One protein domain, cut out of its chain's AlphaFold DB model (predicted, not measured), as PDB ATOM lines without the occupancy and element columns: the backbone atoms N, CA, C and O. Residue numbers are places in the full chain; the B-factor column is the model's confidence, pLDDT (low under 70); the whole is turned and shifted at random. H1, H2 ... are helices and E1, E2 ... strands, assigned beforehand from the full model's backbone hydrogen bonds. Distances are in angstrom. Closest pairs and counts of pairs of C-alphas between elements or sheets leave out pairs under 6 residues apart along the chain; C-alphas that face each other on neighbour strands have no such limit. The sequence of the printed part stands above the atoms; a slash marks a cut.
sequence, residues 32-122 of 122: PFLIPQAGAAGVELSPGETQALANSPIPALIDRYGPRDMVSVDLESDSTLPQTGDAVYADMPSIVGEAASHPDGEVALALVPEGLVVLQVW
ATOM      1  N   PRO A  32      34.126 -55.775  36.734       91.19
ATOM      2  CA  PRO A  32      33.209 -55.292  35.713       91.19
ATOM      3  C   PRO A  32      31.795 -55.835  35.940       91.19
ATOM      4  O   PRO A  32      31.614 -57.007  36.275       91.19
ATOM      5  N   PHE A  33      30.787 -55.021  35.642       88.56
ATOM      6  CA  PHE A  33      29.385 -55.436  35.648       88.56
ATOM      7  C   PHE A  33      28.620 -54.897  34.436       88.56
ATOM      8  O   PHE A  33      29.013 -53.922  33.791       88.56
ATOM      9  N   LEU A  34      27.504 -55.556  34.114       92.75
ATOM     10  CA  LEU A  34      26.560 -55.123  33.087       92.75
ATOM     11  C   LEU A  34      25.136 -55.196  33.630       92.75
ATOM     12  O   LEU A  34      24.746 -56.196  34.231       92.75
ATOM     13  N   ILE A  35      24.338 -54.176  33.319       91.12
ATOM     14  CA  ILE A  35      22.901 -54.129  33.595       91.12
ATOM     15  C   ILE A  35      22.183 -53.944  32.250       91.12
ATOM     16  O   ILE A  35      21.833 -52.823  31.874       91.12
ATOM     17  N   PRO A  36      21.946 -55.033  31.485       90.06
ATOM     18  CA  PRO A  36      21.396 -54.941  30.131       90.06
ATOM     19  C   PRO A  36      20.035 -54.242  30.069       90.06
ATOM     20  O   PRO A  36      19.726 -53.571  29.092       90.06
ATOM     21  N   GLN A  37      19.231 -54.384  31.125       92.69
ATOM     22  CA  GLN A  37      17.897 -53.787  31.241       92.69
ATOM     23  C   GLN A  37      17.945 -52.254  31.325       92.69
ATOM     24  O   GLN A  37      17.018 -51.598  30.866       92.69
ATOM     25  N   ALA A  38      19.032 -51.708  31.877       85.44
ATOM     26  CA  ALA A  38      19.285 -50.275  31.984       85.44
ATOM     27  C   ALA A  38      20.225 -49.760  30.878       85.44
ATOM     28  O   ALA A  38      20.563 -48.583  30.855       85.44
ATOM     29  N   GLY A  39      20.697 -50.636  29.980       91.00
ATOM     30  CA  GLY A  39      21.735 -50.283  29.010       91.00
ATOM     31  C   GLY A  39      23.055 -49.861  29.664       91.00
ATOM     32  O   GLY A  39      23.811 -49.114  29.049       91.00
ATOM     33  N   ALA A  40      23.319 -50.318  30.893       90.81
ATOM     34  CA  ALA A  40      24.461 -49.878  31.680       90.81
ATOM     35  C   ALA A  40      25.606 -50.896  31.667       90.81
ATOM     36  O   ALA A  40      25.384 -52.112  31.669       90.81
ATOM     37  N   ALA A  41      26.833 -50.391  31.721       92.94
ATOM     38  CA  ALA A  41      28.031 -51.179  31.978       92.94
ATOM     39  C   ALA A  41      28.989 -50.373  32.850       92.94
ATOM     40  O   ALA A  41      29.078 -49.155  32.713       92.94
ATOM     41  N   GLY A  42      29.714 -51.043  33.734       93.38
ATOM     42  CA  GLY A  42      30.534 -50.351  34.711       93.38
ATOM     43  C   GLY A  42      31.604 -51.218  35.336       93.38
ATOM     44  O   GLY A  42      31.812 -52.368  34.937       93.38
ATOM     45  N   VAL A  43      32.281 -50.625  36.307       94.38
ATOM     46  CA  VAL A  43      33.255 -51.282  37.167       94.38
ATOM     47  C   VAL A  43      33.006 -50.889  38.615       94.38
ATOM     48  O   VAL A  43      32.716 -49.732  38.908       94.38
ATOM     49  N   GLU A  44      33.126 -51.855  39.508       94.50
ATOM     50  CA  GLU A  44      33.134 -51.662  40.953       94.50
ATOM     51  C   GLU A  44      34.585 -51.690  41.433       94.50
ATOM     52  O   GLU A  44      35.361 -52.573  41.046       94.50
ATOM     53  N   LEU A  45      34.975 -50.677  42.203       94.62
ATOM     54  CA  LEU A  45      36.332 -50.521  42.705       94.62
ATOM     55  C   LEU A  45      36.404 -51.011  44.143       94.62
ATOM     56  O   LEU A  45      35.697 -50.503  45.005       94.62
ATOM     57  N   SER A  46      37.339 -51.918  44.410       94.31
ATOM     58  CA  SER A  46      37.649 -52.324  45.783       94.31
ATOM     59  C   SER A  46      38.139 -51.135  46.629       94.31
ATOM     60  O   SER A  46      38.589 -50.129  46.067       94.31
ATOM     61  N   PRO A  47      38.191 -51.229  47.972       94.19
ATOM     62  CA  PRO A  47      38.592 -50.095  48.808       94.19
ATOM     63  C   PRO A  47      40.012 -49.594  48.508       94.19
ATOM     64  O   PRO A  47      40.292 -48.395  48.532       94.19
ATOM     65  N   GLY A  48      40.924 -50.505  48.149       93.88
ATOM     66  CA  GLY A  48      42.279 -50.146  47.722       93.88
ATOM     67  C   GLY A  48      42.318 -49.413  46.376       93.88
ATOM     68  O   GLY A  48      43.123 -48.500  46.192       93.88
ATOM     69  N   GLU A  49      41.441 -49.773  45.440       94.25
ATOM     70  CA  GLU A  49      41.317 -49.096  44.144       94.25
ATOM     71  C   GLU A  49      40.600 -47.753  44.268       94.25
ATOM     72  O   GLU A  49      41.002 -46.789  43.622       94.25
ATOM     73  N   THR A  50      39.606 -47.659  45.147       95.25
ATOM     74  CA  THR A  50      38.931 -46.408  45.503       95.25
ATOM     75  C   THR A  50      39.921 -45.422  46.118       95.25
ATOM     76  O   THR A  50      39.997 -44.271  45.688       95.25
ATOM     77  N   GLN A  51      40.794 -45.882  47.022       95.88
ATOM     78  CA  GLN A  51      41.916 -45.077  47.517       95.88
ATOM     79  C   GLN A  51      42.881 -44.670  46.396       95.88
ATOM     80  O   GLN A  51      43.348 -43.528  46.362       95.88
ATOM     81  N   ALA A  52      43.198 -45.571  45.465       94.94
ATOM     82  CA  ALA A  52      44.051 -45.235  44.327       94.94
ATOM     83  C   ALA A  52      43.401 -44.177  43.417       94.94
ATOM     84  O   ALA A  52      44.085 -43.251  42.977       94.94
ATOM     85  N   LEU A  53      42.088 -44.268  43.182       94.69
ATOM     86  CA  LEU A  53      41.315 -43.291  42.419       94.69
ATOM     87  C   LEU A  53      41.277 -41.932  43.129       94.69
ATOM     88  O   LEU A  53      41.532 -40.917  42.479       94.69
ATOM     89  N   ALA A  54      41.037 -41.909  44.444       96.38
ATOM     90  CA  ALA A  54      41.028 -40.693  45.263       96.38
ATOM     91  C   ALA A  54      42.374 -39.951  45.224       96.38
ATOM     92  O   ALA A  54      42.419 -38.728  45.142       96.38
ATOM     93  N   ASN A  55      43.481 -40.698  45.224       95.50
ATOM     94  CA  ASN A  55      44.835 -40.145  45.133       95.50
ATOM     95  C   ASN A  55      45.263 -39.789  43.696       95.50
ATOM     96  O   ASN A  55      46.380 -39.316  43.474       95.50
ATOM     97  N   SER A  56      44.406 -40.035  42.705       93.50
ATOM     98  CA  SER A  56      44.685 -39.763  41.299       93.50
ATOM     99  C   SER A  56      44.183 -38.372  40.884       93.50
ATOM    100  O   SER A  56      43.314 -37.790  41.530       93.50
ATOM    101  N   PRO A  57      44.657 -37.825  39.752       93.88
ATOM    102  CA  PRO A  57      44.083 -36.604  39.195       93.88
ATOM    103  C   PRO A  57      42.700 -36.817  38.551       93.88
ATOM    104  O   PRO A  57      42.080 -35.839  38.139       93.88
ATOM    105  N   ILE A  58      42.219 -38.060  38.412       94.25
ATOM    106  CA  ILE A  58      41.017 -38.389  37.631       94.25
ATOM    107  C   ILE A  58      39.757 -37.691  38.173       94.25
ATOM    108  O   ILE A  58      39.093 -37.045  37.362       94.25
ATOM    109  N   PRO A  59      39.441 -37.711  39.486       94.75
ATOM    110  CA  PRO A  59      38.272 -37.004  40.018       94.75
ATOM    111  C   PRO A  59      38.259 -35.513  39.647       94.75
ATOM    112  O   PRO A  59      37.279 -35.004  39.110       94.75
ATOM    113  N   ALA A  60      39.394 -34.826  39.801       94.50
ATOM    114  CA  ALA A  60      39.507 -33.411  39.440       94.50
ATOM    115  C   ALA A  60      39.373 -33.162  37.923       94.50
ATOM    116  O   ALA A  60      38.892 -32.108  37.497       94.50
ATOM    117  N   LEU A  61      39.803 -34.113  37.085       93.12
ATOM    118  CA  LEU A  61      39.607 -34.038  35.635       93.12
ATOM    119  C   LEU A  61      38.135 -34.228  35.250       93.12
ATOM    120  O   LEU A  61      37.682 -33.555  34.325       93.12
ATOM    121  N   ILE A  62      37.392 -35.082  35.961       90.44
ATOM    122  CA  ILE A  62      35.948 -35.258  35.762       90.44
ATOM    123  C   ILE A  62      35.211 -33.954  36.077       90.44
ATOM    124  O   ILE A  62      34.447 -33.489  35.242       90.44
ATOM    125  N   ASP A  63      35.503 -33.282  37.191       90.19
ATOM    126  CA  ASP A  63      34.854 -31.995  37.497       90.19
ATOM    127  C   ASP A  63      35.148 -30.899  36.472       90.19
ATOM    128  O   ASP A  63      34.319 -30.026  36.188       90.19
ATOM    129  N   ARG A  64      36.375 -30.899  35.944       91.62
ATOM    130  CA  ARG A  64      36.847 -29.838  35.058       91.62
ATOM    131  C   ARG A  64      36.412 -30.031  33.611       91.62
ATOM    132  O   ARG A  64      36.163 -29.038  32.927       91.62
ATOM    133  N   TYR A  65      36.394 -31.271  33.139       90.19
ATOM    134  CA  TYR A  65      36.205 -31.606  31.724       90.19
ATOM    135  C   TYR A  65      35.015 -32.527  31.468       90.19
ATOM    136  O   TYR A  65      34.629 -32.704  30.313       90.19
ATOM    137  N   GLY A  66      34.435 -33.106  32.517       84.62
ATOM    138  CA  GLY A  66      33.215 -33.884  32.426       84.62
ATOM    139  C   GLY A  66      32.052 -33.010  31.951       84.62
ATOM    140  O   GLY A  66      31.926 -31.853  32.373       84.62
ATOM    141  N   PRO A  67      31.187 -33.529  31.067       81.38
ATOM    142  CA  PRO A  67      29.940 -32.859  30.753       81.38
ATOM    143  C   PRO A  67      29.083 -32.846  32.022       81.38
ATOM    144  O   PRO A  67      28.613 -33.891  32.457       81.38
ATOM    145  N   ARG A  68      28.910 -31.668  32.632       77.12
ATOM    146  CA  ARG A  68      28.222 -31.504  33.928       77.12
ATOM    147  C   ARG A  68      26.810 -32.084  33.939       77.12
ATOM    148  O   ARG A  68      26.400 -32.646  34.940       77.12
ATOM    149  N   ASP A  69      26.111 -31.997  32.810       83.00
ATOM    150  CA  ASP A  69      24.751 -32.524  32.649       83.00
ATOM    151  C   ASP A  69      24.716 -34.046  32.383       83.00
ATOM    152  O   ASP A  69      23.647 -34.610  32.174       83.00
ATOM    153  N   MET A  70      25.879 -34.707  32.351       87.31
ATOM    154  CA  MET A  70      26.045 -36.142  32.088       87.31
ATOM    155  C   MET A  70      26.833 -36.848  33.198       87.31
ATOM    156  O   MET A  70      27.354 -37.938  32.976       87.31
ATOM    157  N   VAL A  71      26.983 -36.230  34.371       90.00
ATOM    158  CA  VAL A  71      27.566 -36.879  35.548       90.00
ATOM    159  C   VAL A  71      26.520 -36.873  36.648       90.00
ATOM    160  O   VAL A  71      26.096 -35.815  37.098       90.00
ATOM    161  N   SER A  72      26.094 -38.062  37.052       91.88
ATOM    162  CA  SER A  72      25.206 -38.271  38.194       91.88
ATOM    163  C   SER A  72      25.996 -38.897  39.334       91.88
ATOM    164  O   SER A  72      26.879 -39.724  39.100       91.88
ATOM    165  N   VAL A  73      25.692 -38.489  40.558       93.56
ATOM    166  CA  VAL A  73      26.354 -38.979  41.766       93.56
ATOM    167  C   VAL A  73      25.279 -39.491  42.700       93.56
ATOM    168  O   VAL A  73      24.325 -38.764  42.970       93.56
ATOM    169  N   ASP A  74      25.454 -40.717  43.175       93.38
ATOM    170  CA  ASP A  74      24.650 -41.288  44.246       93.38
ATOM    171  C   ASP A  74      25.553 -41.460  45.467       93.38
ATOM    172  O   ASP A  74      26.601 -42.114  45.393       93.38
ATOM    173  N   LEU A  75      25.195 -40.777  46.549       94.56
ATOM    174  CA  LEU A  75      25.939 -40.827  47.800       94.56
ATOM    175  C   LEU A  75      25.381 -41.949  48.664       94.56
ATOM    176  O   LEU A  75      24.180 -42.218  48.637       94.56
ATOM    177  N   GLU A  76      26.234 -42.552  49.482       94.25
ATOM    178  CA  GLU A  76      25.745 -43.497  50.477       94.25
ATOM    179  C   GLU A  76      24.851 -42.764  51.490       94.25
ATOM    180  O   GLU A  76      24.996 -41.567  51.764       94.25
ATOM    181  N   SER A  77      23.887 -43.489  52.046       91.00
ATOM    182  CA  SER A  77      22.815 -42.946  52.880       91.00
ATOM    183  C   SER A  77      23.287 -42.209  54.141       91.00
ATOM    184  O   SER A  77      22.570 -41.334  54.637       91.00
ATOM    185  N   ASP A  78      24.474 -42.533  54.654       92.06
ATOM    186  CA  ASP A  78      25.111 -41.888  55.805       92.06
ATOM    187  C   ASP A  78      26.264 -40.936  55.428       92.06
ATOM    188  O   ASP A  78      26.966 -40.450  56.321       92.06
ATOM    189  N   SER A  79      26.418 -40.608  54.136       94.00
ATOM    190  CA  SER A  79      27.364 -39.599  53.652       94.00
ATOM    191  C   SER A  79      27.185 -38.266  54.384       94.00
ATOM    192  O   SER A  79      26.080 -37.797  54.680       94.00
ATOM    193  N   THR A  80      28.315 -37.624  54.666       95.00
ATOM    194  CA  THR A  80      28.380 -36.318  55.325       95.00
ATOM    195  C   THR A  80      28.426 -35.159  54.332       95.00
ATOM    196  O   THR A  80      28.395 -33.991  54.742       95.00
ATOM    197  N   LEU A  81      28.492 -35.458  53.032       95.81
ATOM    198  CA  LEU A  81      28.543 -34.453  51.984       95.81
ATOM    199  C   LEU A  81      27.202 -33.712  51.860       95.81
ATOM    200  O   LEU A  81      26.123 -34.280  52.045       95.81
ATOM    201  N   PRO A  82      27.238 -32.403  51.553       93.19
ATOM    202  CA  PRO A  82      26.028 -31.600  51.463       93.19
ATOM    203  C   PRO A  82      25.160 -32.043  50.277       93.19
ATOM    204  O   PRO A  82      25.572 -31.947  49.121       93.19
ATOM    205  N   GLN A  83      23.922 -32.441  50.568       92.06
ATOM    206  CA  GLN A  83      22.907 -32.804  49.577       92.06
ATOM    207  C   GLN A  83      21.567 -32.112  49.859       92.06
ATOM    208  O   GLN A  83      21.229 -31.800  51.003       92.06
ATOM    209  N   THR A  84      20.790 -31.815  48.817       89.25
ATOM    210  CA  THR A  84      19.409 -31.318  48.951       89.25
ATOM    211  C   THR A  84      18.532 -31.944  47.878       89.25
ATOM    212  O   THR A  84      18.666 -31.623  46.698       89.25
ATOM    213  N   GLY A  85      17.612 -32.819  48.294       86.44
ATOM    214  CA  GLY A  85      16.919 -33.696  47.348       86.44
ATOM    215  C   GLY A  85      17.939 -34.567  46.615       86.44
ATOM    216  O   GLY A  85      18.864 -35.059  47.247       86.44
ATOM    217  N   ASP A  86      17.814 -34.658  45.293       83.25
ATOM    218  CA  ASP A  86      18.710 -35.456  44.440       83.25
ATOM    219  C   ASP A  86      19.979 -34.689  44.002       83.25
ATOM    220  O   ASP A  86      20.727 -35.143  43.138       83.25
ATOM    221  N   ALA A  87      20.213 -33.483  44.537       86.88
ATOM    222  CA  ALA A  87      21.361 -32.654  44.176       86.88
ATOM    223  C   ALA A  87      22.493 -32.777  45.204       86.88
ATOM    224  O   ALA A  87      22.326 -32.413  46.372       86.88
ATOM    225  N   VAL A  88      23.662 -33.209  44.732       92.25
ATOM    226  CA  VAL A  88      24.914 -33.272  45.497       92.25
ATOM    227  C   VAL A  88      25.713 -31.981  45.295       92.25
ATOM    228  O   VAL A  88      25.991 -31.581  44.165       92.25
ATOM    229  N   TYR A  89      26.102 -31.322  46.390       92.25
ATOM    230  CA  TYR A  89      26.861 -30.062  46.389       92.25
ATOM    231  C   TYR A  89      28.324 -30.269  46.802       92.25
ATOM    232  O   TYR A  89      28.878 -29.499  47.589       92.25
ATOM    233  N   ALA A  90      28.949 -31.311  46.266       93.81
ATOM    234  CA  ALA A  90      30.342 -31.661  46.501       93.81
ATOM    235  C   ALA A  90      31.093 -31.798  45.172       93.81
ATOM    236  O   ALA A  90      30.490 -32.069  44.133       93.81
ATOM    237  N   ASP A  91      32.406 -31.579  45.208       94.88
ATOM    238  CA  ASP A  91      33.280 -31.831  44.065       94.88
ATOM    239  C   ASP A  91      33.653 -33.326  44.000       94.88
ATOM    240  O   ASP A  91      33.597 -34.048  45.000       94.88
ATOM    241  N   MET A  92      33.996 -33.827  42.813       95.50
ATOM    242  CA  MET A  92      34.314 -35.241  42.600       95.50
ATOM    243  C   MET A  92      35.501 -35.726  43.456       95.50
ATOM    244  O   MET A  92      35.435 -36.853  43.955       95.50
ATOM    245  N   PRO A  93      36.572 -34.933  43.696       96.94
ATOM    246  CA  PRO A  93      37.594 -35.277  44.682       96.94
ATOM    247  C   PRO A  93      37.038 -35.511  46.091       96.94
ATOM    248  O   PRO A  93      37.466 -36.464  46.735       96.94
ATOM    249  N   SER A  94      36.092 -34.692  46.565       97.50
ATOM    250  CA  SER A  94      35.464 -34.889  47.878       97.50
ATOM    251  C   SER A  94      34.566 -36.121  47.900       97.50
ATOM    252  O   SER A  94      34.608 -36.870  48.868       97.50
ATOM    253  N   ILE A  95      33.810 -36.373  46.828       96.69
ATOM    254  CA  ILE A  95      32.931 -37.549  46.700       96.69
ATOM    255  C   ILE A  95      33.741 -38.847  46.758       96.69
ATOM    256  O   ILE A  95      33.480 -39.722  47.583       96.69
ATOM    257  N   VAL A  96      34.765 -38.973  45.912       97.25
ATOM    258  CA  VAL A  96      35.623 -40.167  45.896       97.25
ATOM    259  C   VAL A  96      36.485 -40.238  47.163       97.25
ATOM    260  O   VAL A  96      36.759 -41.322  47.674       97.25
ATOM    261  N   GLY A  97      36.902 -39.083  47.689       97.75
ATOM    262  CA  GLY A  97      37.693 -38.979  48.912       97.75
ATOM    263  C   GLY A  97      36.939 -39.420  50.165       97.75
ATOM    264  O   GLY A  97      37.542 -40.060  51.023       97.75
ATOM    265  N   GLU A  98      35.641 -39.125  50.262       97.94
ATOM    266  CA  GLU A  98      34.802 -39.603  51.362       97.94
ATOM    267  C   GLU A  98      34.723 -41.130  51.344       97.94
ATOM    268  O   GLU A  98      35.108 -41.747  52.334       97.94
ATOM    269  N   ALA A  99      34.381 -41.743  50.204       97.19
ATOM    270  CA  ALA A  99      34.379 -43.202  50.067       97.19
ATOM    271  C   ALA A  99      35.742 -43.806  50.445       97.19
ATOM    272  O   ALA A  99      35.825 -44.701  51.278       97.19
ATOM    273  N   ALA A 100      36.843 -43.250  49.933       97.12
ATOM    274  CA  ALA A 100      38.191 -43.720  50.258       97.12
ATOM    275  C   ALA A 100      38.580 -43.581  51.744       97.12
ATOM    276  O   ALA A 100      39.555 -44.199  52.176       97.12
ATOM    277  N   SER A 101      37.875 -42.748  52.517       97.12
ATOM    278  CA  SER A 101      38.117 -42.567  53.952       97.12
ATOM    279  C   SER A 101      37.414 -43.613  54.826       97.12
ATOM    280  O   SER A 101      37.773 -43.762  55.998       97.12
ATOM    281  N   HIS A 102      36.469 -44.370  54.259       95.62
ATOM    282  CA  HIS A 102      35.803 -45.486  54.925       95.62
ATOM    283  C   HIS A 102      36.639 -46.775  54.787       95.62
ATOM    284  O   HIS A 102      37.230 -47.020  53.733       95.62
ATOM    285  N   PRO A 103      36.719 -47.621  55.836       92.19
ATOM    286  CA  PRO A 103      37.544 -48.833  55.816       92.19
ATOM    287  C   PRO A 103      37.118 -49.836  54.734       92.19
ATOM    288  O   PRO A 103      37.981 -50.483  54.144       92.19
ATOM    289  N   ASP A 104      35.815 -49.904  54.458       93.25
ATOM    290  CA  ASP A 104      35.199 -50.755  53.436       93.25
ATOM    291  C   ASP A 104      34.594 -49.915  52.292       93.25
ATOM    292  O   ASP A 104      33.727 -50.380  51.566       93.25
ATOM    293  N   GLY A 105      35.036 -48.659  52.149       95.38
ATOM    294  CA  GLY A 105      34.466 -47.715  51.198       95.38
ATOM    295  C   GLY A 105      34.870 -47.969  49.756       95.38
ATOM    296  O   GLY A 105      36.054 -48.011  49.412       95.38
ATOM    297  N   GLU A 106      33.862 -48.081  48.902       96.12
ATOM    298  CA  GLU A 106      33.992 -48.403  47.492       96.12
ATOM    299  C   GLU A 106      33.337 -47.337  46.609       96.12
ATOM    300  O   GLU A 106      32.462 -46.574  47.031       96.12
ATOM    301  N   VAL A 107      33.784 -47.282  45.354       96.50
ATOM    302  CA  VAL A 107      33.146 -46.487  44.306       96.50
ATOM    303  C   VAL A 107      32.814 -47.388  43.129       96.50
ATOM    304  O   VAL A 107      33.693 -48.037  42.561       96.50
ATOM    305  N   ALA A 108      31.556 -47.365  42.701       95.75
ATOM    306  CA  ALA A 108      31.148 -47.941  41.431       95.75
ATOM    307  C   ALA A 108      31.048 -46.847  40.364       95.75
ATOM    308  O   ALA A 108      30.459 -45.786  40.570       95.75
ATOM    309  N   LEU A 109      31.623 -47.119  39.195       94.44
ATOM    310  CA  LEU A 109      31.549 -46.259  38.020       94.44
ATOM    311  C   LEU A 109      30.709 -46.964  36.962       94.44
ATOM    312  O   LEU A 109      31.108 -48.016  36.463       94.44
ATOM    313  N   ALA A 110      29.576 -46.381  36.579       94.06
ATOM    314  CA  ALA A 110      28.711 -46.923  35.536       94.06
ATOM    315  C   ALA A 110      28.545 -45.932  34.386       94.06
ATOM    316  O   ALA A 110      28.300 -44.750  34.595       94.06
ATOM    317  N   LEU A 111      28.635 -46.419  33.154       93.94
ATOM    318  CA  LEU A 111      28.173 -45.697  31.977       93.94
ATOM    319  C   LEU A 111      26.749 -46.148  31.667       93.94
ATOM    320  O   LEU A 111      26.500 -47.339  31.469       93.94
ATOM    321  N   VAL A 112      25.840 -45.183  31.619       93.06
ATOM    322  CA  VAL A 112      24.427 -45.326  31.254       93.06
ATOM    323  C   VAL A 112      24.138 -44.458  30.018       93.06
ATOM    324  O   VAL A 112      24.969 -43.616  29.663       93.06
ATOM    325  N   PRO A 113      22.997 -44.630  29.326       91.19
ATOM    326  CA  PRO A 113      22.651 -43.800  28.168       91.19
ATOM    327  C   PRO A 113      22.697 -42.286  28.436       91.19
ATOM    328  O   PRO A 113      23.014 -41.507  27.537       91.19
ATOM    329  N   GLU A 114      22.402 -41.877  29.668       90.31
ATOM    330  CA  GLU A 114      22.368 -40.492  30.132       90.31
ATOM    331  C   GLU A 114      23.755 -39.939  30.509       90.31
ATOM    332  O   GLU A 114      23.933 -38.720  30.532       90.31
ATOM    333  N   GLY A 115      24.752 -40.795  30.767       92.06
ATOM    334  CA  GLY A 115      26.096 -40.350  31.135       92.06
ATOM    335  C   GLY A 115      26.873 -41.281  32.066       92.06
ATOM    336  O   GLY A 115      26.710 -42.499  32.053       92.06
ATOM    337  N   LEU A 116      27.775 -40.690  32.846       92.06
ATOM    338  CA  LEU A 116      28.537 -41.348  33.901       92.06
ATOM    339  C   LEU A 116      27.762 -41.271  35.219       92.06
ATOM    340  O   LEU A 116      27.346 -40.193  35.634       92.06
ATOM    341  N   VAL A 117      27.633 -42.401  35.898       94.00
ATOM    342  CA  VAL A 117      27.132 -42.497  37.268       94.00
ATOM    343  C   VAL A 117      28.291 -42.891  38.173       94.00
ATOM    344  O   VAL A 117      29.018 -43.843  37.875       94.00
ATOM    345  N   VAL A 118      28.463 -42.149  39.261       94.62
ATOM    346  CA  VAL A 118      29.416 -42.440  40.333       94.62
ATOM    347  C   VAL A 118      28.608 -42.781  41.574       94.62
ATOM    348  O   VAL A 118      27.849 -41.938  42.044       94.62
ATOM    349  N   LEU A 119      28.747 -44.003  42.078       95.06
ATOM    350  CA  LEU A 119      28.052 -44.449  43.282       95.06
ATOM    351  C   LEU A 119      29.058 -44.697  44.395       95.06
ATOM    352  O   LEU A 119      30.076 -45.351  44.167       95.06
ATOM    353  N   GLN A 120      28.754 -44.185  45.577       95.50
ATOM    354  CA  GLN A 120      29.409 -44.552  46.826       95.50
ATOM    355  C   GLN A 120      28.757 -45.813  47.416       95.50
ATOM    356  O   GLN A 120      27.544 -45.968  47.306       95.50
ATOM    357  N   VAL A 121      29.554 -46.704  48.014       91.75
ATOM    358  CA  VAL A 121      29.071 -47.950  48.641       91.75
ATOM    359  C   VAL A 121      29.906 -48.277  49.887       91.75
ATOM    360  O   VAL A 121      31.135 -48.311  49.774       91.75
ATOM    361  N   TRP A 122      29.270 -48.538  51.042       89.81
ATOM    362  CA  TRP A 122      29.885 -49.168  52.234       89.81
ATOM    363  C   TRP A 122      28.873 -49.709  53.257       89.81
ATOM    364  O   TRP A 122      27.692 -49.305  53.231       89.81
TER     365      TRP A 122
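This is residues 32 to 122 of the 122 residues of an uncharacterized protein of Nocardia terrae (UniProt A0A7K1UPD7). A strongly twisted sheet of five strands has helices H1 and H3 over one face, making two layers, and H2 packs on H3 away from the sheet. Hairpin E1 and E2 makes one edge; a long loop, residues 75 to 91, leads from E3 at the other edge to H3. The 91 printed residues, class mixed, hold three named helices and five named strands, E1 E2 H1 H2 E3 H3 E4 E5; the mixed sheet runs E1 E2 E4 E5 E3. The whole is compact, with a radius of gyration of the C-alphas of 12.5 A and spans of 32 by 26 by 26 A.

Start at E1, residues 32 to 35, antiparallel to E2, residues 40 to 45; N 33 and O 42 are 2.9 A apart. E2 is antiparallel to E4, residues 106 to 112, with N 43 and O 109 at 2.9 A. E4 forms a hairpin with E5, residues 115 to 121, with N 110 and O 117 at 2.9 A. E5 is parallel to E3, residues 71 to 74, with N 72 and O 116 at 2.8 A. H1, residues 47 to 54, and H2, residues 58 to 65, join E2 to E3 in a split strand-helix-strand unit, E4 and E5 between its strands, with a right-handed crossover. H3, residues 92 to 101, is over E4 and E5 at a height over the sheet of 8.7 A. It touches H1, closest C-alphas Gln 51 and Ala 100, 4.8 A, and H2, Pro 59 and Pro 93, 5.0 A. H1, H2 and H3 have every O i to N i+4 pair within hydrogen-bond range.

Find C-alpha 32 at (33.209, -55.292, 35.713), where E1 begins. H3 spans 14.0 A, E2 16.2 A, E4 19.1 A, and E5 19.3 A, to C-alpha 121 at (29.071, -47.950, 48.641).

The C-alphas farthest apart, Gln 37 and Asn 55, are 33.2 A apart. The printed part has no cut; the link E3 to H3 is long, and no printed residue is under 70.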